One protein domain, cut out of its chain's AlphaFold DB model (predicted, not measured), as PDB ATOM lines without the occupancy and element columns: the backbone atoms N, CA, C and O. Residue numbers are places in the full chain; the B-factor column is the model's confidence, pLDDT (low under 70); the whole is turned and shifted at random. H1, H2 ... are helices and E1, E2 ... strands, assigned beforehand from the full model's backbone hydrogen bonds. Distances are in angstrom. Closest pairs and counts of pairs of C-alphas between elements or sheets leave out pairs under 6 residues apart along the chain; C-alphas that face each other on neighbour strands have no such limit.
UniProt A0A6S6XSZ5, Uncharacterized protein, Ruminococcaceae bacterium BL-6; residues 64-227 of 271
ATOM      1  N   ARG A  64     -37.704 -26.104  -4.247       93.94
ATOM      2  CA  ARG A  64     -37.056 -25.795  -5.531       93.94
ATOM      3  C   ARG A  64     -38.082 -25.598  -6.653       93.94
ATOM      4  O   ARG A  64     -39.209 -26.076  -6.590       93.94
ATOM      5  N   LEU A  65     -37.668 -24.931  -7.728       93.81
ATOM      6  CA  LEU A  65     -38.412 -24.818  -8.985       93.81
ATOM      7  C   LEU A  65     -37.579 -25.402 -10.125       93.81
ATOM      8  O   LEU A  65     -36.426 -25.010 -10.335       93.81
ATOM      9  N   HIS A  66     -38.184 -26.306 -10.888       95.38
ATOM     10  CA  HIS A  66     -37.579 -26.928 -12.057       95.38
ATOM     11  C   HIS A  66     -38.494 -26.779 -13.273       95.38
ATOM     12  O   HIS A  66     -39.555 -27.392 -13.326       95.38
ATOM     13  N   VAL A  67     -38.074 -26.000 -14.272       95.50
ATOM     14  CA  VAL A  67     -38.843 -25.791 -15.511       95.50
ATOM     15  C   VAL A  67     -38.099 -26.396 -16.698       95.50
ATOM     16  O   VAL A  67     -36.965 -26.011 -16.982       95.50
ATOM     17  N   LEU A  68     -38.738 -27.323 -17.410       96.50
ATOM     18  CA  LEU A  68     -38.221 -27.939 -18.630       96.50
ATOM     19  C   LEU A  68     -38.899 -27.313 -19.848       96.50
ATOM     20  O   LEU A  68     -40.129 -27.263 -19.931       96.50
ATOM     21  N   ALA A  69     -38.087 -26.844 -20.794       96.31
ATOM     22  CA  ALA A  69     -38.576 -26.282 -22.049       96.31
ATOM     23  C   ALA A  69     -39.025 -27.385 -23.016       96.31
ATOM     24  O   ALA A  69     -38.556 -28.521 -22.944       96.31
ATOM     25  N   ASN A  70     -39.861 -27.021 -23.988       97.12
ATOM     26  CA  ASN A  70     -40.266 -27.941 -25.044       97.12
ATOM     27  C   ASN A  70     -39.073 -28.410 -25.902       97.12
ATOM     28  O   ASN A  70     -38.941 -29.608 -26.139       97.12
ATOM     29  N   SER A  71     -38.181 -27.498 -26.305       97.25
ATOM     30  CA  SER A  71     -36.953 -27.792 -27.061       97.25
ATOM     31  C   SER A  71     -35.825 -26.796 -26.748       97.25
ATOM     32  O   SER A  71     -35.983 -25.874 -25.946       97.25
ATOM     33  N   ASP A  72     -34.671 -26.970 -27.393       96.69
ATOM     34  CA  ASP A  72     -33.509 -26.075 -27.282       96.69
ATOM     35  C   ASP A  72     -33.568 -24.839 -28.191       96.69
ATOM     36  O   ASP A  72     -32.633 -24.034 -28.190       96.69
ATOM     37  N   SER A  73     -34.659 -24.655 -28.941       96.81
ATOM     38  CA  SER A  73     -34.855 -23.454 -29.758       96.81
ATOM     39  C   SER A  73     -34.875 -22.188 -28.897       96.81
ATOM     40  O   SER A  73     -35.349 -22.193 -27.759       96.81
ATOM     41  N   ALA A  74     -34.380 -21.074 -29.440       96.69
ATOM     42  CA  ALA A  74     -34.342 -19.803 -28.714       96.69
ATOM     43  C   ALA A  74     -35.738 -19.373 -28.227       96.69
ATOM     44  O   ALA A  74     -35.878 -18.858 -27.118       96.69
ATOM     45  N   GLN A  75     -36.765 -19.652 -29.029       96.44
ATOM     46  CA  GLN A  75     -38.166 -19.389 -28.727       96.44
ATOM     47  C   GLN A  75     -38.654 -20.188 -27.513       96.44
ATOM     48  O   GLN A  75     -39.189 -19.605 -26.572       96.44
ATOM     49  N   ASP A  76     -38.415 -21.502 -27.484       97.00
ATOM     50  CA  ASP A  76     -38.839 -22.349 -26.363       97.00
ATOM     51  C   ASP A  76     -38.045 -22.035 -25.087       97.00
ATOM     52  O   ASP A  76     -38.586 -22.070 -23.978       97.00
ATOM     53  N   GLN A  77     -36.767 -21.672 -25.228       96.25
ATOM     54  CA  GLN A  77     -35.951 -21.215 -24.106       96.25
ATOM     55  C   GLN A  77     -36.466 -19.891 -23.538       96.25
ATOM     56  O   GLN A  77     -36.530 -19.747 -22.319       96.25
ATOM     57  N   GLN A  78     -36.885 -18.949 -24.385       96.19
ATOM     58  CA  GLN A  78     -37.499 -17.697 -23.945       96.19
ATOM     59  C   GLN A  78     -38.862 -17.937 -23.285       96.19
ATOM     60  O   GLN A  78     -39.130 -17.381 -22.217       96.19
ATOM     61  N   LEU A  79     -39.695 -18.798 -23.875       96.94
ATOM     62  CA  LEU A  79     -40.994 -19.177 -23.326       96.94
ATOM     63  C   LEU A  79     -40.851 -19.773 -21.920       96.94
ATOM     64  O   LEU A  79     -41.583 -19.389 -21.010       96.94
ATOM     65  N   LYS A  80     -39.861 -20.648 -21.703       96.19
ATOM     66  CA  LYS A  80     -39.536 -21.201 -20.379       96.19
ATOM     67  C   LYS A  80     -39.287 -20.111 -19.335       96.19
ATOM     68  O   LYS A  80     -39.805 -20.213 -18.224       96.19
ATOM     69  N   LEU A  81     -38.507 -19.079 -19.670       94.38
ATOM     70  CA  LEU A  81     -38.220 -17.974 -18.744       94.38
ATOM     71  C   LEU A  81     -39.485 -17.169 -18.424       94.38
ATOM     72  O   LEU A  81     -39.701 -16.797 -17.277       94.38
ATOM     73  N   GLN A  82     -40.360 -16.966 -19.409       94.94
ATOM     74  CA  GLN A  82     -41.631 -16.260 -19.218       94.94
ATOM     75  C   GLN A  82     -42.606 -17.056 -18.342       94.94
ATOM     76  O   GLN A  82     -43.220 -16.490 -17.438       94.94
ATOM     77  N   VAL A  83     -42.709 -18.370 -18.561       95.38
ATOM     78  CA  VAL A  83     -43.509 -19.272 -17.717       95.38
ATOM     79  C   VAL A  83     -42.963 -19.295 -16.289       95.38
ATOM     80  O   VAL A  83     -43.737 -19.166 -15.345       95.38
ATOM     81  N   ARG A  84     -41.637 -19.380 -16.118       93.94
ATOM     82  CA  ARG A  84     -40.973 -19.237 -14.812       93.94
ATOM     83  C   ARG A  84     -41.383 -17.930 -14.130       93.94
ATOM     84  O   ARG A  84     -41.819 -17.968 -12.988       93.94
ATOM     85  N   ASP A  85     -41.272 -16.796 -14.818       91.88
ATOM     86  CA  ASP A  85     -41.584 -15.478 -14.242       91.88
ATOM     87  C   ASP A  85     -43.065 -15.318 -13.909       91.88
ATOM     88  O   ASP A  85     -43.430 -14.625 -12.956       91.88
ATOM     89  N   ARG A  86     -43.949 -15.940 -14.695       92.88
ATOM     90  CA  ARG A  86     -45.371 -16.010 -14.360       92.88
ATOM     91  C   ARG A  86     -45.573 -16.805 -13.075       92.88
ATOM     92  O   ARG A  86     -46.200 -16.287 -12.161       92.88
ATOM     93  N   LEU A  87     -45.013 -18.010 -12.989       92.69
ATOM     94  CA  LEU A  87     -45.170 -18.885 -11.829       92.69
ATOM     95  C   LEU A  87     -44.598 -18.278 -10.551       92.69
ATOM     96  O   LEU A  87     -45.279 -18.314  -9.537       92.69
ATOM     97  N   LEU A  88     -43.403 -17.683 -10.606       88.88
ATOM     98  CA  LEU A  88     -42.782 -17.049  -9.438       88.88
ATOM     99  C   LEU A  88     -43.610 -15.870  -8.910       88.88
ATOM    100  O   LEU A  88     -43.718 -15.693  -7.702       88.88
ATOM    101  N   ARG A  89     -44.227 -15.079  -9.799       88.31
ATOM    102  CA  ARG A  89     -45.123 -13.983  -9.389       88.31
ATOM    103  C   ARG A  89     -46.424 -14.486  -8.776       88.31
ATOM    104  O   ARG A  89     -46.865 -13.929  -7.781       88.31
ATOM    105  N   GLU A  90     -47.023 -15.522  -9.359       88.88
ATOM    106  CA  GLU A  90     -48.235 -16.142  -8.808       88.88
ATOM    107  C   GLU A  90     -47.947 -16.797  -7.452       88.88
ATOM    108  O   GLU A  90     -48.746 -16.675  -6.529       88.88
ATOM    109  N   SER A  91     -46.790 -17.450  -7.302       86.12
ATOM    110  CA  SER A  91     -46.408 -18.102  -6.050       86.12
ATOM    111  C   SER A  91     -46.005 -17.115  -4.961       86.12
ATOM    112  O   SER A  91     -46.258 -17.415  -3.803       86.12
ATOM    113  N   ALA A  92     -45.422 -15.956  -5.297       81.69
ATOM    114  CA  ALA A  92     -44.977 -14.963  -4.314       81.69
ATOM    115  C   ALA A  92     -46.099 -14.598  -3.328       81.69
ATOM    116  O   ALA A  92     -46.005 -14.919  -2.150       81.69
ATOM    117  N   GLY A  93     -47.230 -14.091  -3.830       79.00
ATOM    118  CA  GLY A  93     -48.355 -13.705  -2.968       79.00
ATOM    119  C   GLY A  93     -49.047 -14.875  -2.254       79.00
ATOM    120  O   GLY A  93     -49.791 -14.671  -1.299       79.00
ATOM    121  N   MET A  94     -48.838 -16.116  -2.708       85.25
ATOM    122  CA  MET A  94     -49.352 -17.306  -2.021       85.25
ATOM    123  C   MET A  94     -48.429 -17.742  -0.878       85.25
ATOM    124  O   MET A  94     -48.907 -18.318   0.098       85.25
ATOM    125  N   LEU A  95     -47.126 -17.488  -1.014       85.94
ATOM    126  CA  LEU A  95     -46.075 -17.928  -0.102       85.94
ATOM    127  C   LEU A  95     -45.726 -16.898   0.981       85.94
ATOM    128  O   LEU A  95     -45.022 -17.270   1.909       85.94
ATOM    129  N   ASP A  96     -46.277 -15.679   0.945       79.50
ATOM    130  CA  ASP A  96     -46.069 -14.631   1.970       79.50
ATOM    131  C   ASP A  96     -46.331 -15.101   3.422       79.50
ATOM    132  O   ASP A  96     -45.819 -14.526   4.379       79.50
ATOM    133  N   GLY A  97     -47.159 -16.135   3.613       74.69
ATOM    134  CA  GLY A  97     -47.453 -16.725   4.926       74.69
ATOM    135  C   GLY A  97     -46.664 -17.994   5.265       74.69
ATOM    136  O   GLY A  97     -46.855 -18.546   6.354       74.69
ATOM    137  N   ALA A  98     -45.837 -18.497   4.346       86.12
ATOM    138  CA  ALA A  98     -45.018 -19.681   4.565       86.12
ATOM    139  C   ALA A  98     -43.822 -19.326   5.452       86.12
ATOM    140  O   ALA A  98     -43.121 -18.351   5.210       86.12
ATOM    141  N   LYS A  99     -43.601 -20.125   6.496       84.50
ATOM    142  CA  LYS A  99     -42.490 -19.933   7.447       84.50
ATOM    143  C   LYS A  99     -41.386 -20.965   7.279       84.50
ATOM    144  O   LYS A  99     -40.301 -20.809   7.817       84.50
ATOM    145  N   ASP A 100     -41.706 -22.045   6.585       89.31
ATOM    146  CA  ASP A 100     -40.859 -23.210   6.408       89.31
ATOM    147  C   ASP A 100     -41.222 -23.911   5.092       89.31
ATOM    148  O   ASP A 100     -42.269 -23.655   4.480       89.31
ATOM    149  N   ARG A 101     -40.350 -24.820   4.653       90.56
ATOM    150  CA  ARG A 101     -40.544 -25.587   3.419       90.56
ATOM    151  C   ARG A 101     -41.843 -26.384   3.422       90.56
ATOM    152  O   ARG A 101     -42.522 -26.418   2.402       90.56
ATOM    153  N   ASP A 102     -42.221 -26.990   4.546       90.50
ATOM    154  CA  ASP A 102     -43.416 -27.837   4.624       90.50
ATOM    155  C   ASP A 102     -44.713 -27.031   4.465       90.50
ATOM    156  O   ASP A 102     -45.685 -27.500   3.867       90.50
ATOM    157  N   SER A 103     -44.766 -25.816   5.012       91.25
ATOM    158  CA  SER A 103     -45.888 -24.893   4.817       91.25
ATOM    159  C   SER A 103     -45.932 -24.382   3.384       91.25
ATOM    160  O   SER A 103     -47.017 -24.381   2.795       91.25
ATOM    161  N   ALA A 104     -44.781 -24.050   2.794       91.62
ATOM    162  CA  ALA A 104     -44.683 -23.689   1.381       91.62
ATOM    163  C   ALA A 104     -45.177 -24.826   0.471       91.62
ATOM    164  O   ALA A 104     -46.019 -24.602  -0.401       91.62
ATOM    165  N   GLU A 105     -44.729 -26.059   0.707       92.88
ATOM    166  CA  GLU A 105     -45.144 -27.240  -0.050       92.88
ATOM    167  C   GLU A 105     -46.650 -27.489   0.075       92.88
ATOM    168  O   GLU A 105     -47.324 -27.693  -0.935       92.88
ATOM    169  N   ARG A 106     -47.215 -27.401   1.286       92.94
ATOM    170  CA  ARG A 106     -48.665 -27.542   1.511       92.94
ATOM    171  C   ARG A 106     -49.475 -26.493   0.749       92.94
ATOM    172  O   ARG A 106     -50.487 -26.835   0.136       92.94
ATOM    173  N   ILE A 107     -49.032 -25.235   0.765       92.06
ATOM    174  CA  ILE A 107     -49.679 -24.138   0.029       92.06
ATOM    175  C   ILE A 107     -49.631 -24.405  -1.477       92.06
ATOM    176  O   ILE A 107     -50.659 -24.317  -2.153       92.06
ATOM    177  N   VAL A 108     -48.454 -24.762  -1.997       92.62
ATOM    178  CA  VAL A 108     -48.248 -25.047  -3.423       92.62
ATOM    179  C   VAL A 108     -49.063 -26.263  -3.856       92.62
ATOM    180  O   VAL A 108     -49.747 -26.195  -4.875       92.62
ATOM    181  N   SER A 109     -49.065 -27.334  -3.062       93.12
ATOM    182  CA  SER A 109     -49.832 -28.561  -3.305       93.12
ATOM    183  C   SER A 109     -51.330 -28.274  -3.442       93.12
ATOM    184  O   SER A 109     -51.961 -28.686  -4.417       93.12
ATOM    185  N   GLY A 110     -51.884 -27.454  -2.541       93.31
ATOM    186  CA  GLY A 110     -53.285 -27.023  -2.593       93.31
ATOM    187  C   GLY A 110     -53.637 -26.127  -3.788       93.31
ATOM    188  O   GLY A 110     -54.819 -25.941  -4.077       93.31
ATOM    189  N   ARG A 111     -52.640 -25.578  -4.494       93.38
ATOM    190  CA  ARG A 111     -52.814 -24.640  -5.619       93.38
ATOM    191  C   ARG A 111     -52.155 -25.102  -6.920       93.38
ATOM    192  O   ARG A 111     -52.052 -24.321  -7.867       93.38
ATOM    193  N   LEU A 112     -51.771 -26.377  -7.026       95.00
ATOM    194  CA  LEU A 112     -51.134 -26.926  -8.231       95.00
ATOM    195  C   LEU A 112     -51.953 -26.682  -9.501       95.00
ATOM    196  O   LEU A 112     -51.399 -26.328 -10.540       95.00
ATOM    197  N   SER A 113     -53.278 -26.824  -9.417       95.06
ATOM    198  CA  SER A 113     -54.170 -26.576 -10.553       95.06
ATOM    199  C   SER A 113     -54.162 -25.115 -11.006       95.06
ATOM    200  O   SER A 113     -54.237 -24.855 -12.207       95.06
ATOM    201  N   ASP A 114     -54.045 -24.167 -10.076       94.75
ATOM    202  CA  ASP A 114     -53.976 -22.740 -10.400       94.75
ATOM    203  C   ASP A 114     -52.631 -22.389 -11.038       94.75
ATOM    204  O   ASP A 114     -52.599 -21.703 -12.059       94.75
ATOM    205  N   LEU A 115     -51.531 -22.943 -10.516       95.31
ATOM    206  CA  LEU A 115     -50.194 -22.790 -11.100       95.31
ATOM    207  C   LEU A 115     -50.123 -23.388 -12.512       95.31
ATOM    208  O   LEU A 115     -49.616 -22.747 -13.433       95.31
ATOM    209  N   GLN A 116     -50.694 -24.578 -12.723       97.38
ATOM    210  CA  GLN A 116     -50.782 -25.174 -14.058       97.38
ATOM    211  C   GLN A 116     -51.614 -24.309 -15.007       97.38
ATOM    212  O   GLN A 116     -51.226 -24.114 -16.160       97.38
ATOM    213  N   ARG A 117     -52.733 -23.748 -14.532       96.88
ATOM    214  CA  ARG A 117     -53.570 -22.840 -15.327       96.88
ATOM    215  C   ARG A 117     -52.817 -21.563 -15.691       96.88
ATOM    216  O   ARG A 117     -52.893 -21.146 -16.843       96.88
ATOM    217  N   ALA A 118     -52.071 -20.978 -14.757       96.31
ATOM    218  CA  ALA A 118     -51.257 -19.789 -14.995       96.31
ATOM    219  C   ALA A 118     -50.140 -20.047 -16.016       96.31
ATOM    220  O   ALA A 118     -49.924 -19.234 -16.915       96.31
ATOM    221  N   ALA A 119     -49.469 -21.201 -15.935       97.00
ATOM    222  CA  ALA A 119     -48.478 -21.600 -16.931       97.00
ATOM    223  C   ALA A 119     -49.114 -21.801 -18.317       97.00
ATOM    224  O   ALA A 119     -48.595 -21.297 -19.313       97.00
ATOM    225  N   ALA A 120     -50.262 -22.483 -18.387       97.69
ATOM    226  CA  ALA A 120     -50.977 -22.727 -19.641       97.69
ATOM    227  C   ALA A 120     -51.517 -21.433 -20.272       97.69
ATOM    228  O   ALA A 120     -51.586 -21.311 -21.494       97.69
ATOM    229  N   ASP A 121     -51.943 -20.479 -19.445       97.69
ATOM    230  CA  ASP A 121     -52.352 -19.140 -19.866       97.69
ATOM    231  C   ASP A 121     -51.182 -18.358 -20.473       97.69
ATOM    232  O   ASP A 121     -51.304 -17.834 -21.580       97.69
ATOM    233  N   GLU A 122     -50.020 -18.351 -19.811       97.56
ATOM    234  CA  GLU A 122     -48.826 -17.682 -20.341       97.56
ATOM    235  C   GLU A 122     -48.388 -18.299 -21.677       97.56
ATOM    236  O   GLU A 122     -48.118 -17.566 -22.622       97.56
ATOM    237  N   ILE A 123     -48.393 -19.630 -21.802       97.75
ATOM    238  CA  ILE A 123     -48.048 -20.327 -23.054       97.75
ATOM    239  C   ILE A 123     -48.968 -19.896 -24.204       97.75
ATOM    240  O   ILE A 123     -48.481 -19.487 -25.263       97.75
ATOM    241  N   ARG A 124     -50.288 -19.892 -23.975       97.50
ATOM    242  CA  ARG A 124     -51.277 -19.466 -24.978       97.50
ATOM    243  C   ARG A 124     -51.148 -17.992 -25.337       97.50
ATOM    244  O   ARG A 124     -51.194 -17.643 -26.513       97.50
ATOM    245  N   LYS A 125     -50.914 -17.123 -24.352       97.06
ATOM    246  CA  LYS A 125     -50.702 -15.682 -24.565       97.06
ATOM    247  C   LYS A 125     -49.506 -15.388 -25.473       97.06
ATOM    248  O   LYS A 125     -49.490 -14.371 -26.161       97.06
ATOM    249  N   ARG A 126     -48.505 -16.270 -25.479       95.56
ATOM    250  CA  ARG A 126     -47.312 -16.171 -26.335       95.56
ATOM    251  C   ARG A 126     -47.495 -16.808 -27.715       95.56
ATOM    252  O   ARG A 126     -46.563 -16.761 -28.509       95.56
ATOM    253  N   GLY A 127     -48.681 -17.342 -28.014       96.50
ATOM    254  CA  GLY A 127     -49.026 -17.912 -29.316       96.50
ATOM    255  C   GLY A 127     -48.696 -19.397 -29.469       96.50
ATOM    256  O   GLY A 127     -48.643 -19.879 -30.597       96.50
ATOM    257  N   TYR A 128     -48.475 -20.121 -28.368       96.69
ATOM    258  CA  TYR A 128     -48.201 -21.561 -28.380       96.69
ATOM    259  C   TYR A 128     -49.390 -22.359 -27.839       96.69
ATOM    260  O   TYR A 128     -50.126 -21.888 -26.975       96.69
ATOM    261  N   ASP A 129     -49.524 -23.605 -28.289       95.50
ATOM    262  CA  ASP A 129     -50.510 -24.578 -27.788       95.50
ATOM    263  C   ASP A 129     -49.817 -25.797 -27.156       95.50
ATOM    264  O   ASP A 129     -50.217 -26.950 -27.308       95.50
ATOM    265  N   TYR A 130     -48.677 -25.566 -26.500       97.38
ATOM    266  CA  TYR A 130     -47.968 -26.653 -25.841       97.38
ATOM    267  C   TYR A 130     -48.728 -27.107 -24.591       97.38
ATOM    268  O   TYR A 130     -49.093 -26.262 -23.765       97.38
ATOM    269  N   PRO A 131     -48.895 -28.426 -24.376       97.12
ATOM    270  CA  PRO A 131     -49.371 -28.916 -23.095       97.12
ATOM    271  C   PRO A 131     -48.367 -28.536 -22.005       97.12
ATOM    272  O   PRO A 131     -47.157 -28.516 -22.234       97.12
ATOM    273  N   VAL A 132     -48.864 -28.253 -20.805       97.62
ATOM    274  CA  VAL A 132     -48.021 -28.003 -19.637       97.62
ATOM    275  C   VAL A 132     -48.506 -28.823 -18.464       97.62
ATOM    276  O   VAL A 132     -49.709 -28.945 -18.221       97.62
ATOM    277  N   GLN A 133     -47.556 -29.382 -17.733       97.75
ATOM    278  CA  GLN A 133     -47.823 -30.153 -16.536       97.75
ATOM    279  C   GLN A 133     -46.994 -29.610 -15.382       97.75
ATOM    280  O   GLN A 133     -45.809 -29.318 -15.533       97.75
ATOM    281  N   VAL A 134     -47.652 -29.462 -14.233       97.06
ATOM    282  CA  VAL A 134     -47.049 -28.959 -13.001       97.06
ATOM    283  C   VAL A 134     -47.250 -29.997 -11.904       97.06
ATOM    284  O   VAL A 134     -48.372 -30.449 -11.679       97.06
ATOM    285  N   ARG A 135     -46.165 -30.412 -11.248       96.69
ATOM    286  CA  ARG A 135     -46.167 -31.449 -10.204       96.69
ATOM    287  C   ARG A 135     -45.195 -31.099  -9.088       96.69
ATOM    288  O   ARG A 135     -44.187 -30.453  -9.344       96.69
ATOM    289  N   LEU A 136     -45.476 -31.570  -7.878       95.81
ATOM    290  CA  LEU A 136     -44.478 -31.646  -6.814       95.81
ATOM    291  C   LEU A 136     -43.783 -33.002  -6.899       95.81
ATOM    292  O   LEU A 136     -44.445 -34.038  -6.929       95.81
ATOM    293  N   GLU A 137     -42.460 -32.984  -6.995       95.12
ATOM    294  CA  GLU A 137     -41.632 -34.184  -7.093       95.12
ATOM    295  C   GLU A 137     -40.361 -34.003  -6.261       95.12
ATOM    296  O   GLU A 137     -39.797 -32.910  -6.204       95.12
ATOM    297  N   ASN A 138     -39.873 -35.094  -5.674       93.31
ATOM    298  CA  ASN A 138     -38.568 -35.122  -5.030       93.31
ATOM    299  C   ASN A 138     -37.493 -35.469  -6.074       93.31
ATOM    300  O   ASN A 138     -37.429 -36.597  -6.578       93.31
ATOM    301  N   LEU A 139     -36.661 -34.494  -6.438       91.50
ATOM    302  CA  LEU A 139     -35.696 -34.592  -7.536       91.50
ATOM    303  C   LEU A 139     -34.266 -34.413  -7.033       91.50
ATOM    304  O   LEU A 139     -34.017 -33.668  -6.090       91.50
ATOM    305  N   TYR A 140     -33.316 -35.059  -7.707       89.69
ATOM    306  CA  TYR A 140     -31.899 -34.803  -7.482       89.69
ATOM    307  C   TYR A 140     -31.461 -33.512  -8.181       89.69
ATOM    308  O   TYR A 140     -31.769 -33.286  -9.356       89.69
ATOM    309  N   PHE A 141     -30.700 -32.688  -7.469       89.62
ATOM    310  CA  PHE A 141     -30.050 -31.496  -7.988       89.62
ATOM    311  C   PHE A 141     -28.548 -31.608  -7.745       89.62
ATOM    312  O   PHE A 141     -28.118 -31.933  -6.646       89.62
ATOM    313  N   ALA A 142     -27.748 -31.286  -8.761       88.62
ATOM    314  CA  ALA A 142     -26.323 -31.029  -8.569       88.62
ATOM    315  C   ALA A 142     -26.107 -29.707  -7.813       88.62
ATOM    316  O   ALA A 142     -27.030 -28.885  -7.727       88.62
ATOM    317  N   THR A 143     -24.886 -29.479  -7.332       88.06
ATOM    318  CA  THR A 143     -24.504 -28.242  -6.643       88.06
ATOM    319  C   THR A 143     -24.757 -27.054  -7.565       88.06
ATOM    320  O   THR A 143     -24.427 -27.080  -8.757       88.06
ATOM    321  N   ARG A 144     -25.376 -25.998  -7.034       86.44
ATOM    322  CA  ARG A 144     -25.691 -24.782  -7.796       86.44
ATOM    323  C   ARG A 144     -25.200 -23.552  -7.063       86.44
ATOM    324  O   ARG A 144     -25.612 -23.300  -5.937       86.44
ATOM    325  N   GLN A 145     -24.373 -22.779  -7.752       83.06
ATOM    326  CA  GLN A 145     -23.948 -21.465  -7.312       83.06
ATOM    327  C   GLN A 145     -24.926 -20.406  -7.830       83.06
ATOM    328  O   GLN A 145     -25.245 -20.373  -9.022       83.06
ATOM    329  N   TYR A 146     -25.405 -19.591  -6.903       82.31
ATOM    330  CA  TYR A 146     -26.154 -18.359  -7.112       82.31
ATOM    331  C   TYR A 146     -25.228 -17.169  -6.834       82.31
ATOM    332  O   TYR A 146     -24.038 -17.359  -6.580       82.31
ATOM    333  N   GLU A 147     -25.737 -15.942  -6.918       80.56
ATOM    334  CA  GLU A 147     -24.886 -14.750  -6.860       80.56
ATOM    335  C   GLU A 147     -24.193 -14.600  -5.501       80.56
ATOM    336  O   GLU A 147     -23.005 -14.276  -5.446       80.56
ATOM    337  N   LYS A 148     -24.913 -14.876  -4.406       80.94
ATOM    338  CA  LYS A 148     -24.386 -14.725  -3.036       80.94
ATOM    339  C   LYS A 148     -24.282 -16.039  -2.259       80.94
ATOM    340  O   LYS A 148     -23.704 -16.053  -1.173       80.94
ATOM    341  N   VAL A 149     -24.862 -17.123  -2.772       85.06
ATOM    342  CA  VAL A 149     -24.996 -18.399  -2.054       85.06
ATOM    343  C   VAL A 149     -24.771 -19.603  -2.969       85.06
ATOM    344  O   VAL A 149     -25.046 -19.560  -4.163       85.06
ATOM    345  N   THR A 150     -24.314 -20.717  -2.410       87.19
ATOM    346  CA  THR A 150     -24.146 -22.000  -3.097       87.19
ATOM    347  C   THR A 150     -24.992 -23.057  -2.408       87.19
ATOM    348  O   THR A 150     -24.808 -23.333  -1.227       87.19
ATOM    349  N   LEU A 151     -25.913 -23.673  -3.147       88.88
ATOM    350  CA  LEU A 151     -26.712 -24.786  -2.643       88.88
ATOM    351  C   LEU A 151     -26.034 -26.125  -2.969       88.88
ATOM    352  O   LEU A 151     -25.665 -26.328  -4.134       88.88
ATOM    353  N   PRO A 152     -25.886 -27.029  -1.979       89.06
ATOM    354  CA  PRO A 152     -25.262 -28.334  -2.176       89.06
ATOM    355  C   PRO A 152     -26.030 -29.214  -3.166       89.06
ATOM    356  O   PRO A 152     -27.204 -28.994  -3.461       89.06
ATOM    357  N   ALA A 153     -25.353 -30.240  -3.676       89.00
ATOM    358  CA  ALA A 153     -26.029 -31.339  -4.341       89.00
ATOM    359  C   ALA A 153     -26.846 -32.178  -3.348       89.00
ATOM    360  O   ALA A 153     -26.463 -32.320  -2.187       89.00
ATOM    361  N   GLY A 154     -27.949 -32.753  -3.817       88.44
ATOM    362  CA  GLY A 154     -28.812 -33.604  -3.005       88.44
ATOM    363  C   GLY A 154     -30.211 -33.750  -3.591       88.44
ATOM    364  O   GLY A 154     -30.506 -33.253  -4.684       88.44
ATOM    365  N   ARG A 155     -31.089 -34.435  -2.853       89.50
ATOM    366  CA  ARG A 155     -32.508 -34.546  -3.197       89.50
ATOM    367  C   ARG A 155     -33.315 -33.430  -2.542       89.50
ATOM    368  O   ARG A 155     -33.158 -33.165  -1.355       89.50
ATOM    369  N   TYR A 156     -34.177 -32.801  -3.331       93.06
ATOM    370  CA  TYR A 156     -35.010 -31.678  -2.914       93.06
ATOM    371  C   TYR A 156     -36.440 -31.870  -3.399       93.06
ATOM    372  O   TYR A 156     -36.658 -32.329  -4.526       93.06
ATOM    373  N   ASP A 157     -37.396 -31.414  -2.597       94.44
ATOM    374  CA  ASP A 157     -38.765 -31.229  -3.059       94.44
ATOM    375  C   ASP A 157     -38.812 -30.038  -4.017       94.44
ATOM    376  O   ASP A 157     -38.244 -28.963  -3.774       94.44
ATOM    377  N   ALA A 158     -39.436 -30.254  -5.171       95.31
ATOM    378  CA  ALA A 158     -39.429 -29.295  -6.254       95.31
ATOM    379  C   ALA A 158     -40.778 -29.222  -6.958       95.31
ATOM    380  O   ALA A 158     -41.376 -30.241  -7.310       95.31
ATOM    381  N   LEU A 159     -41.199 -27.999  -7.278       95.88
ATOM    382  CA  LEU A 159     -42.230 -27.778  -8.277       95.88
ATOM    383  C   LEU A 159     -41.622 -28.017  -9.663       95.88
ATOM    384  O   LEU A 159     -40.844 -27.205 -10.172       95.88
ATOM    385  N   ARG A 160     -41.968 -29.145 -10.274       97.00
ATOM    386  CA  ARG A 160     -41.569 -29.509 -11.630       97.00
ATOM    387  C   ARG A 160     -42.611 -29.038 -12.633       97.00
ATOM    388  O   ARG A 160     -43.788 -29.367 -12.522       97.00
ATOM    389  N   VAL A 161     -42.152 -28.318 -13.647       97.38
ATOM    390  CA  VAL A 161     -42.958 -27.770 -14.735       97.38
ATOM    391  C   VAL A 161     -42.406 -28.300 -16.050       97.38
ATOM    392  O   VAL A 161     -41.267 -28.007 -16.411       97.38
ATOM    393  N   THR A 162     -43.195 -29.078 -16.778       97.75
ATOM    394  CA  THR A 162     -42.826 -29.624 -18.088       97.75
ATOM    395  C   THR A 162     -43.652 -28.952 -19.175       97.75
ATOM    396  O   THR A 162     -44.879 -29.019 -19.158       97.75
ATOM    397  N   ILE A 163     -42.980 -28.278 -20.111       97.62
ATOM    398  CA  ILE A 163     -43.611 -27.612 -21.255       97.62
ATOM    399  C   ILE A 163     -43.450 -28.501 -22.489       97.62
ATOM    400  O   ILE A 163     -42.333 -28.884 -22.841       97.62
ATOM    401  N   GLY A 164     -44.554 -28.805 -23.169       96.81
ATOM    402  CA  GLY A 164     -44.574 -29.605 -24.390       96.81
ATOM    403  C   GLY A 164     -43.912 -30.969 -24.199       96.81
ATOM    404  O   GLY A 164     -44.253 -31.718 -23.286       96.81
ATOM    405  N   SER A 165     -42.940 -31.284 -25.055       95.56
ATOM    406  CA  SER A 165     -42.188 -32.544 -24.998       95.56
ATOM    407  C   SER A 165     -41.114 -32.599 -23.903       95.56
ATOM    408  O   SER A 165     -40.526 -33.659 -23.698       95.56
ATOM    409  N   ALA A 166     -40.854 -31.484 -23.205       94.88
ATOM    410  CA  ALA A 166     -39.850 -31.374 -22.145       94.88
ATOM    411  C   ALA A 166     -38.427 -31.825 -22.555       94.88
ATOM    412  O   ALA A 166     -37.675 -32.336 -21.724       94.88
ATOM    413  N   LYS A 167     -38.058 -31.658 -23.834       94.44
ATOM    414  CA  LYS A 167     -36.745 -32.051 -24.386       94.44
ATOM    415  C   LYS A 167     -35.718 -30.921 -24.394       94.44
ATOM    416  O   LYS A 167     -34.573 -31.144 -24.775       94.44
ATOM    417  N   GLY A 168     -36.134 -29.709 -24.043       91.81
ATOM    418  CA  GLY A 168     -35.257 -28.553 -23.989       91.81
ATOM    419  C   GLY A 168     -34.475 -28.457 -22.686       91.81
ATOM    420  O   GLY A 168     -34.777 -29.116 -21.693       91.81
ATOM    421  N   LYS A 169     -33.501 -27.548 -22.661       91.56
ATOM    422  CA  LYS A 169     -32.709 -27.234 -21.468       91.56
ATOM    423  C   LYS A 169     -33.576 -26.901 -20.261       91.56
ATOM    424  O   LYS A 169     -34.552 -26.146 -20.345       91.56
ATOM    425  N   ASN A 170     -33.090 -27.344 -19.114       92.06
ATOM    426  CA  ASN A 170     -33.704 -27.111 -17.818       92.06
ATOM    427  C   ASN A 170     -33.498 -25.662 -17.355       92.06
ATOM    428  O   ASN A 170     -32.585 -24.953 -17.795       92.06
ATOM    429  N   TRP A 171     -34.358 -25.214 -16.457       87.94
ATOM    430  CA  TRP A 171     -34.161 -24.037 -15.629       87.94
ATOM    431  C   TRP A 171     -34.346 -24.443 -14.174       87.94
ATOM    432  O   TRP A 171     -35.372 -25.022 -13.821       87.94
ATOM    433  N   TRP A 172     -33.356 -24.129 -13.349       90.44
ATOM    434  CA  TRP A 172     -33.318 -24.488 -11.938       90.44
ATOM    435  C   TRP A 172     -33.334 -23.221 -11.098       90.44
ATOM    436  O   TRP A 172     -32.627 -22.264 -11.403       90.44
ATOM    437  N   CYS A 173     -34.140 -23.213 -10.048       87.94
ATOM    438  CA  CYS A 173     -34.330 -22.063  -9.181       87.94
ATOM    439  C   CYS A 173     -34.813 -22.525  -7.798       87.94
ATOM    440  O   CYS A 173     -35.132 -23.701  -7.603       87.94
ATOM    441  N   VAL A 174     -34.852 -21.607  -6.842       89.12
ATOM    442  CA  VAL A 174     -35.506 -21.788  -5.550       89.12
ATOM    443  C   VAL A 174     -36.806 -20.982  -5.534       89.12
ATOM    444  O   VAL A 174     -36.798 -19.786  -5.825       89.12
ATOM    445  N   MET A 175     -37.915 -21.660  -5.243       89.50
ATOM    446  CA  MET A 175     -39.243 -21.056  -5.112       89.50
ATOM    447  C   MET A 175     -39.502 -20.553  -3.691       89.50
ATOM    448  O   MET A 175     -40.089 -19.487  -3.546       89.50
ATOM    449  N   PHE A 176     -39.077 -21.308  -2.674       90.00
ATOM    450  CA  PHE A 176     -39.140 -20.901  -1.272       90.00
ATOM    451  C   PHE A 176     -37.803 -21.197  -0.569       90.00
ATOM    452  O   PHE A 176     -37.323 -22.329  -0.692       90.00
ATOM    453  N   PRO A 177     -37.226 -20.236   0.166       87.44
ATOM    454  CA  PRO A 177     -37.624 -18.826   0.172       87.44
ATOM    455  C   PRO A 177     -37.414 -18.210  -1.234       87.44
ATOM    456  O   PRO A 177     -36.692 -18.788  -2.053       87.44
ATOM    457  N   PRO A 178     -38.127 -17.144  -1.626       82.50
ATOM    458  CA  PRO A 178     -38.103 -16.662  -3.006       82.50
ATOM    459  C   PRO A 178     -36.722 -16.101  -3.360       82.50
ATOM    460  O   PRO A 178     -36.371 -15.025  -2.914       82.50
ATOM    461  N   MET A 179     -35.947 -16.794  -4.203       80.94
ATOM    462  CA  MET A 179     -34.578 -16.357  -4.560       80.94
ATOM    463  C   MET A 179     -34.480 -15.714  -5.943       80.94
ATOM    464  O   MET A 179     -33.615 -14.891  -6.202       80.94
ATOM    465  N   CYS A 180     -35.342 -16.123  -6.877       74.12
ATOM    466  CA  CYS A 180     -35.193 -15.755  -8.291       74.12
ATOM    467  C   CYS A 180     -36.124 -14.622  -8.734       74.12
ATOM    468  O   CYS A 180     -36.333 -14.435  -9.936       74.12
ATOM    469  N   LEU A 181     -36.736 -13.905  -7.790       70.12
ATOM    470  CA  LEU A 181     -37.456 -12.676  -8.102       70.12
ATOM    471  C   LEU A 181     -36.443 -11.526  -8.193       70.12
ATOM    472  O   LEU A 181     -35.547 -11.459  -7.364       70.12
ATOM    473  N   PRO A 182     -36.584 -10.575  -9.134       63.94
ATOM    474  CA  PRO A 182     -35.670  -9.431  -9.227       63.94
ATOM    475  C   PRO A 182     -35.580  -8.569  -7.956       63.94
ATOM    476  O   PRO A 182     -34.641  -7.799  -7.815       63.94
ATOM    477  N   ALA A 183     -36.578  -8.664  -7.074       63.22
ATOM    478  CA  ALA A 183     -36.631  -7.962  -5.796       63.22
ATOM    479  C   ALA A 183     -36.180  -8.826  -4.602       63.22
ATOM    480  O   ALA A 183     -36.184  -8.329  -3.484       63.22
ATOM    481  N   ALA A 184     -35.848 -10.101  -4.819       68.75
ATOM    482  CA  ALA A 184     -35.464 -11.008  -3.748       68.75
ATOM    483  C   ALA A 184     -34.017 -10.778  -3.311       68.75
ATOM    484  O   ALA A 184     -33.086 -10.846  -4.120       68.75
ATOM    485  N   GLU A 185     -33.825 -10.576  -2.013       77.38
ATOM    486  CA  GLU A 185     -32.506 -10.530  -1.401       77.38
ATOM    487  C   GLU A 185     -32.079 -11.942  -0.989       77.38
ATOM    488  O   GLU A 185     -32.287 -12.365   0.142       77.38
ATOM    489  N   GLU A 186     -31.442 -12.665  -1.921       81.31
ATOM    490  CA  GLU A 186     -31.049 -14.081  -1.785       81.31
ATOM    491  C   GLU A 186     -30.534 -14.478  -0.388       81.31
ATOM    492  O   GLU A 186     -30.899 -15.510   0.167       81.31
ATOM    493  N   LYS A 187     -29.642 -13.665   0.181       79.88
ATOM    494  CA  LYS A 187     -29.000 -13.964   1.461       79.88
ATOM    495  C   LYS A 187     -29.928 -13.733   2.655       79.88
ATOM    496  O   LYS A 187     -29.854 -14.511   3.595       79.88
ATOM    497  N   GLU A 188     -30.724 -12.667   2.634       82.31
ATOM    498  CA  GLU A 188     -31.617 -12.307   3.745       82.31
ATOM    499  C   GLU A 188     -32.748 -13.334   3.855       82.31
ATOM    500  O   GLU A 188     -32.977 -13.902   4.914       82.31
ATOM    501  N   GLU A 189     -33.329 -13.689   2.711       85.00
ATOM    502  CA  GLU A 189     -34.368 -14.714   2.576       85.00
ATOM    503  C   GLU A 189     -33.912 -16.096   3.084       85.00
ATOM    504  O   GLU A 189     -34.684 -16.848   3.676       85.00
ATOM    505  N   LEU A 190     -32.637 -16.446   2.872       85.12
ATOM    506  CA  LEU A 190     -32.049 -17.677   3.407       85.12
ATOM    507  C   LEU A 190     -31.695 -17.582   4.896       85.12
ATOM    508  O   LEU A 190     -31.789 -18.599   5.579       85.12
ATOM    509  N   ASP A 191     -31.298 -16.411   5.402       86.56
ATOM    510  CA  ASP A 191     -30.973 -16.198   6.824       86.56
ATOM    511  C   ASP A 191     -32.207 -16.384   7.721       86.56
ATOM    512  O   ASP A 191     -32.096 -16.898   8.833       86.56
ATOM    513  N   ASP A 192     -33.392 -16.057   7.201       86.31
ATOM    514  CA  ASP A 192     -34.663 -16.232   7.908       86.31
ATOM    515  C   ASP A 192     -35.079 -17.705   8.069       86.31
ATOM    516  O   ASP A 192     -35.807 -18.046   9.009       86.31
ATOM    517  N   VAL A 193     -34.627 -18.594   7.175       88.25
ATOM    518  CA  VAL A 193     -35.009 -20.019   7.183       88.25
ATOM    519  C   VAL A 193     -33.880 -20.961   7.595       88.25
ATOM    520  O   VAL A 193     -34.160 -22.053   8.085       88.25
ATOM    521  N   LEU A 194     -32.613 -20.585   7.408       89.31
ATOM    522  CA  LEU A 194     -31.454 -21.413   7.741       89.31
ATOM    523  C   LEU A 194     -30.825 -20.990   9.067       89.31
ATOM    524  O   LEU A 194     -30.792 -19.826   9.445       89.31
ATOM    525  N   ASN A 195     -30.222 -21.948   9.768       89.62
ATOM    526  CA  ASN A 195     -29.441 -21.640  10.963       89.62
ATOM    527  C   ASN A 195     -28.025 -21.109  10.611       89.62
ATOM    528  O   ASN A 195     -27.538 -21.308   9.493       89.62
ATOM    529  N   PRO A 196     -27.285 -20.509  11.568       85.94
ATOM    530  CA  PRO A 196     -25.962 -19.931  11.294       85.94
ATOM    531  C   PRO A 196     -24.914 -20.922  10.756       85.94
ATOM    532  O   PRO A 196     -24.004 -20.533  10.018       85.94
ATOM    533  N   GLY A 197     -25.012 -22.203  11.129       83.94
ATOM    534  CA  GLY A 197     -24.115 -23.252  10.641       83.94
ATOM    535  C   GLY A 197     -24.351 -23.553   9.162       83.94
ATOM    536  O   GLY A 197     -23.401 -23.588   8.381       83.94
ATOM    537  N   GLN A 198     -25.618 -23.684   8.776       85.88
ATOM    538  CA  GLN A 198     -26.059 -23.877   7.395       85.88
ATOM    539  C   GLN A 198     -25.759 -22.652   6.529       85.88
ATOM    540  O   GLN A 198     -25.234 -22.803   5.424       85.88
ATOM    541  N   MET A 199     -25.983 -21.443   7.055       87.19
ATOM    542  CA  MET A 199     -25.641 -20.205   6.354       87.19
ATOM    543  C   MET A 199     -24.157 -20.153   5.992       87.19
ATOM    544  O   MET A 199     -23.811 -19.863   4.851       87.19
ATOM    545  N   LYS A 200     -23.265 -20.554   6.905       85.06
ATOM    546  CA  LYS A 200     -21.822 -20.619   6.622       85.06
ATOM    547  C   LYS A 200     -21.457 -21.629   5.530       85.06
ATOM    548  O   LYS A 200     -20.451 -21.437   4.850       85.06
ATOM    549  N   ILE A 201     -22.227 -22.708   5.383       82.94
ATOM    550  CA  ILE A 201     -22.014 -23.708   4.329       82.94
ATOM    551  C   ILE A 201     -22.396 -23.115   2.973       82.94
ATOM    552  O   ILE A 201     -21.627 -23.249   2.022       82.94
ATOM    553  N   VAL A 202     -23.541 -22.431   2.885       83.06
ATOM    554  CA  VAL A 202     -24.016 -21.870   1.610       83.06
ATOM    555  C   VAL A 202     -23.276 -20.594   1.207       83.06
ATOM    556  O   VAL A 202     -23.098 -20.359   0.018       83.06
ATOM    557  N   THR A 203     -22.792 -19.783   2.152       84.69
ATOM    558  CA  THR A 203     -22.030 -18.552   1.851       84.69
ATOM    559  C   THR A 203     -20.511 -18.757   1.815       84.69
ATOM    560  O   THR A 203     -19.777 -17.785   1.682       84.69
ATOM    561  N   GLY A 204     -20.005 -19.967   2.064       76.69
ATOM    562  CA  GLY A 204     -18.582 -20.189   2.322       76.69
ATOM    563  C   GLY A 204     -17.705 -20.196   1.064       76.69
ATOM    564  O   GLY A 204     -17.884 -21.038   0.188       76.69
ATOM    565  N   ASP A 205     -16.693 -19.325   1.031       59.16
ATOM    566  CA  ASP A 205     -15.727 -19.214  -0.069       59.16
ATOM    567  C   ASP A 205     -14.686 -20.357  -0.072       59.16
ATOM    568  O   ASP A 205     -14.057 -20.652   0.947       59.16
ATOM    569  N   GLY A 206     -14.461 -20.979  -1.237       59.22
ATOM    570  CA  GLY A 206     -13.305 -21.833  -1.571       59.22
ATOM    571  C   GLY A 206     -13.206 -23.206  -0.881       59.22
ATOM    572  O   GLY A 206     -13.116 -24.229  -1.558       59.22
ATOM    573  N   GLU A 207     -13.233 -23.274   0.455       61.69
ATOM    574  CA  GLU A 207     -13.109 -24.543   1.201       61.69
ATOM    575  C   GLU A 207     -14.295 -25.489   0.960       61.69
ATOM    576  O   GLU A 207     -14.146 -26.715   1.006       61.69
ATOM    577  N   TYR A 208     -15.477 -24.932   0.686       70.44
ATOM    578  CA  TYR A 208     -16.693 -25.713   0.482       70.44
ATOM    579  C   TYR A 208     -16.824 -26.281  -0.929       70.44
ATOM    580  O   TYR A 208     -17.474 -27.311  -1.082       70.44
ATOM    581  N   GLU A 209     -16.142 -25.735  -1.940       69.31
ATOM    582  CA  GLU A 209     -16.187 -26.296  -3.301       69.31
ATOM    583  C   GLU A 209     -15.679 -27.743  -3.345       69.31
ATOM    584  O   GLU A 209     -16.289 -28.613  -3.972       69.31
ATOM    585  N   ILE A 210     -14.581 -28.033  -2.635       70.75
ATOM    586  CA  ILE A 210     -14.019 -29.391  -2.551       70.75
ATOM    587  C   ILE A 210     -14.999 -30.324  -1.831       70.75
ATOM    588  O   ILE A 210     -15.183 -31.478  -2.233       70.75
ATOM    589  N   ARG A 211     -15.657 -29.822  -0.781       78.31
ATOM    590  CA  ARG A 211     -16.641 -30.592  -0.017       78.31
ATOM    591  C   ARG A 211     -17.897 -30.876  -0.836       78.31
ATOM    592  O   ARG A 211     -18.362 -32.009  -0.812       78.31
ATOM    593  N   PHE A 212     -18.388 -29.916  -1.619       81.19
ATOM    594  CA  PHE A 212     -19.524 -30.111  -2.522       81.19
ATOM    595  C   PHE A 212     -19.210 -31.094  -3.650       81.19
ATOM    596  O   PHE A 212     -20.018 -31.975  -3.922       81.19
ATOM    597  N   LYS A 213     -18.012 -31.041  -4.249       80.69
ATOM    598  CA  LYS A 213     -17.590 -32.059  -5.233       80.69
ATOM    599  C   LYS A 213     -17.493 -33.456  -4.623       80.69
ATOM    600  O   LYS A 213     -17.858 -34.441  -5.258       80.69
ATOM    601  N   SER A 214     -17.005 -33.538  -3.388       78.12
ATOM    602  CA  SER A 214     -16.956 -34.802  -2.648       78.12
ATOM    603  C   SER A 214     -18.365 -35.316  -2.329       78.12
ATOM    604  O   SER A 214     -18.606 -36.517  -2.423       78.12
ATOM    605  N   LEU A 215     -19.300 -34.413  -2.012       80.50
ATOM    606  CA  LEU A 215     -20.714 -34.726  -1.809       80.50
ATOM    607  C   LEU A 215     -21.368 -35.232  -3.097       80.50
ATOM    608  O   LEU A 215     -22.001 -36.275  -3.069       80.50
ATOM    609  N   GLU A 216     -21.154 -34.569  -4.233       82.62
ATOM    610  CA  GLU A 216     -21.663 -35.031  -5.531       82.62
ATOM    611  C   GLU A 216     -21.180 -36.438  -5.883       82.62
ATOM    612  O   GLU A 216     -21.961 -37.257  -6.360       82.62
ATOM    613  N   LEU A 217     -19.903 -36.736  -5.632       82.19
ATOM    614  CA  LEU A 217     -19.364 -38.072  -5.863       82.19
ATOM    615  C   LEU A 217     -19.996 -39.105  -4.920       82.19
ATOM    616  O   LEU A 217     -20.312 -40.213  -5.347       82.19
ATOM    617  N   TYR A 218     -20.187 -38.752  -3.648       80.19
ATOM    618  CA  TYR A 218     -20.854 -39.618  -2.680       80.19
ATOM    619  C   TYR A 218     -22.306 -39.905  -3.072       80.19
ATOM    620  O   TYR A 218     -22.717 -41.060  -3.056       80.19
ATOM    621  N   GLU A 219     -23.053 -38.881  -3.478       80.94
ATOM    622  CA  GLU A 219     -24.427 -39.000  -3.966       80.94
ATOM    623  C   GLU A 219     -24.506 -39.909  -5.198       80.94
ATOM    624  O   GLU A 219     -25.291 -40.852  -5.224       80.94
ATOM    625  N   GLN A 220     -23.613 -39.721  -6.174       81.69
ATOM    626  CA  GLN A 220     -23.519 -40.598  -7.346       81.69
ATOM    627  C   GLN A 220     -23.204 -42.050  -6.969       81.69
ATOM    628  O   GLN A 220     -23.757 -42.979  -7.559       81.69
ATOM    629  N   LEU A 221     -22.321 -42.265  -5.989       82.81
ATOM    630  CA  LEU A 221     -21.996 -43.599  -5.483       82.81
ATOM    631  C   LEU A 221     -23.165 -44.222  -4.716       82.81
ATOM    632  O   LEU A 221     -23.389 -45.425  -4.847       82.81
ATOM    633  N   ARG A 222     -23.904 -43.429  -3.932       80.25
ATOM    634  CA  ARG A 222     -25.110 -43.858  -3.214       80.25
ATOM    635  C   ARG A 222     -26.187 -44.284  -4.204       80.25
ATOM    636  O   ARG A 222     -26.635 -45.423  -4.125       80.25
ATOM    637  N   ASP A 223     -26.515 -43.428  -5.167       80.62
ATOM    638  CA  ASP A 223     -27.499 -43.707  -6.218       80.62
ATOM    639  C   ASP A 223     -27.100 -44.945  -7.035       80.62
ATOM    640  O   ASP A 223     -27.922 -45.820  -7.313       80.62
ATOM    641  N   TRP A 224     -25.812 -45.079  -7.373       81.31
ATOM    642  CA  TRP A 224     -25.287 -46.273  -8.034       81.31
ATOM    643  C   TRP A 224     -25.437 -47.527  -7.161       81.31
ATOM    644  O   TRP A 224     -25.921 -48.554  -7.638       81.31
ATOM    645  N   ALA A 225     -25.083 -47.461  -5.878       81.50
ATOM    646  CA  ALA A 225     -25.218 -48.584  -4.953       81.50
ATOM    647  C   ALA A 225     -26.686 -48.980  -4.722       81.50
ATOM    648  O   ALA A 225     -26.989 -50.167  -4.594       81.50
ATOM    649  N   GLU A 226     -27.603 -48.015  -4.693       81.00
ATOM    650  CA  GLU A 226     -29.047 -48.258  -4.643       81.00
ATOM    651  C   GLU A 226     -29.561 -48.885  -5.942       81.00
ATOM    652  O   GLU A 226     -30.319 -49.855  -5.887       81.00
ATOM    653  N   SER A 227     -29.073 -48.435  -7.105       78.62
ATOM    654  CA  SER A 227     -29.405 -49.041  -8.403       78.62
ATOM    655  C   SER A 227     -28.966 -50.506  -8.510       78.62
ATOM    656  O   SER A 227     -29.624 -51.303  -9.175       78.62
TER     657      SER A 227
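Overview. This is residues 64 to 227 of the 271 residues of an uncharacterized protein of Ruminococcaceae bacterium BL-6 (UniProt A0A6S6XSZ5). What does one see first? A strongly twisted sheet of four strands, its one face covered by H1, H2 and H3 in a second layer, makes the body; H4, H5 and H6 follow in a loose train past the sheet. H6 only grazes the sheet, and its residues 221 to 227 stick out. What are the parts? The 164 printed residues, of mixed class, have six named helices and four named strands, in the order E1 H1 H2 H3 E2 E3 E4 H4 H5 H6; the mixed sheet runs E2 E3 E1 E4. The whole is compact, with a radius of gyration of the C-alphas of 16.5 A and spans of 48 by 37 by 28 A.

Arrangement. Which strands are neighbours? E1, residues 64 to 68, is parallel to E3, residues 154 to 163 (N 66 to O 159, 2.9 A), and antiparallel to edge strand E4, residues 170 to 176 (N 65 to O 173, 2.8 A). E3 forms a hairpin with edge strand E2, residues 132 to 141 (N 135 to O 160, 2.9 A); E2 bends by 84 degrees at residue 138. Which helices are on one face? H1, residues 74 to 95, is over E1 at a height of 8.4 A; H2, residues 101 to 110, is over E3 at 8.9 A; H3, residues 112 to 125, is over E2 at 8.6 A. H1 touches H3, closest at the C-alphas of Val 83 and Ala 119, 5.5 A, and touches H2 with residues 91 to 95 alone, closest at Leu 95 and Ala 104, 6.1 A. Where are the others? H4, residues 186 to 191, and H5, residues 196 to 202, are not on the sheet; H6, residues 207 to 227, is closest to E3 at the C-alphas of Gly 154 and Glu 219, 7.0 A. Every O i to N i+4 pair is within hydrogen-bond range in H2, H3, H4 and H5, against 16 of 18 in H1 and 16 of 17 in H6.

Along the chain. Where does the printed part begin and end? C-alpha 64 of E1 is at (-37.056, -25.795, -5.531), and C-alpha 227 of H6 is at (-29.405, -49.041, -8.403). Which elements are long? H1 and H6 each measure 31.0 A, E3 24.2 A and E2 21.7 A.

Size, cuts and confidence. How large is it? The two C-alphas farthest apart, those of Gly 127 and Glu 207, are 47.6 A apart. Is it unbroken and sure? The printed part has no cut, and E2 to E3 is its long link; pLDDT is under 70 at residues 182 to 184, 205 to 207 and 209.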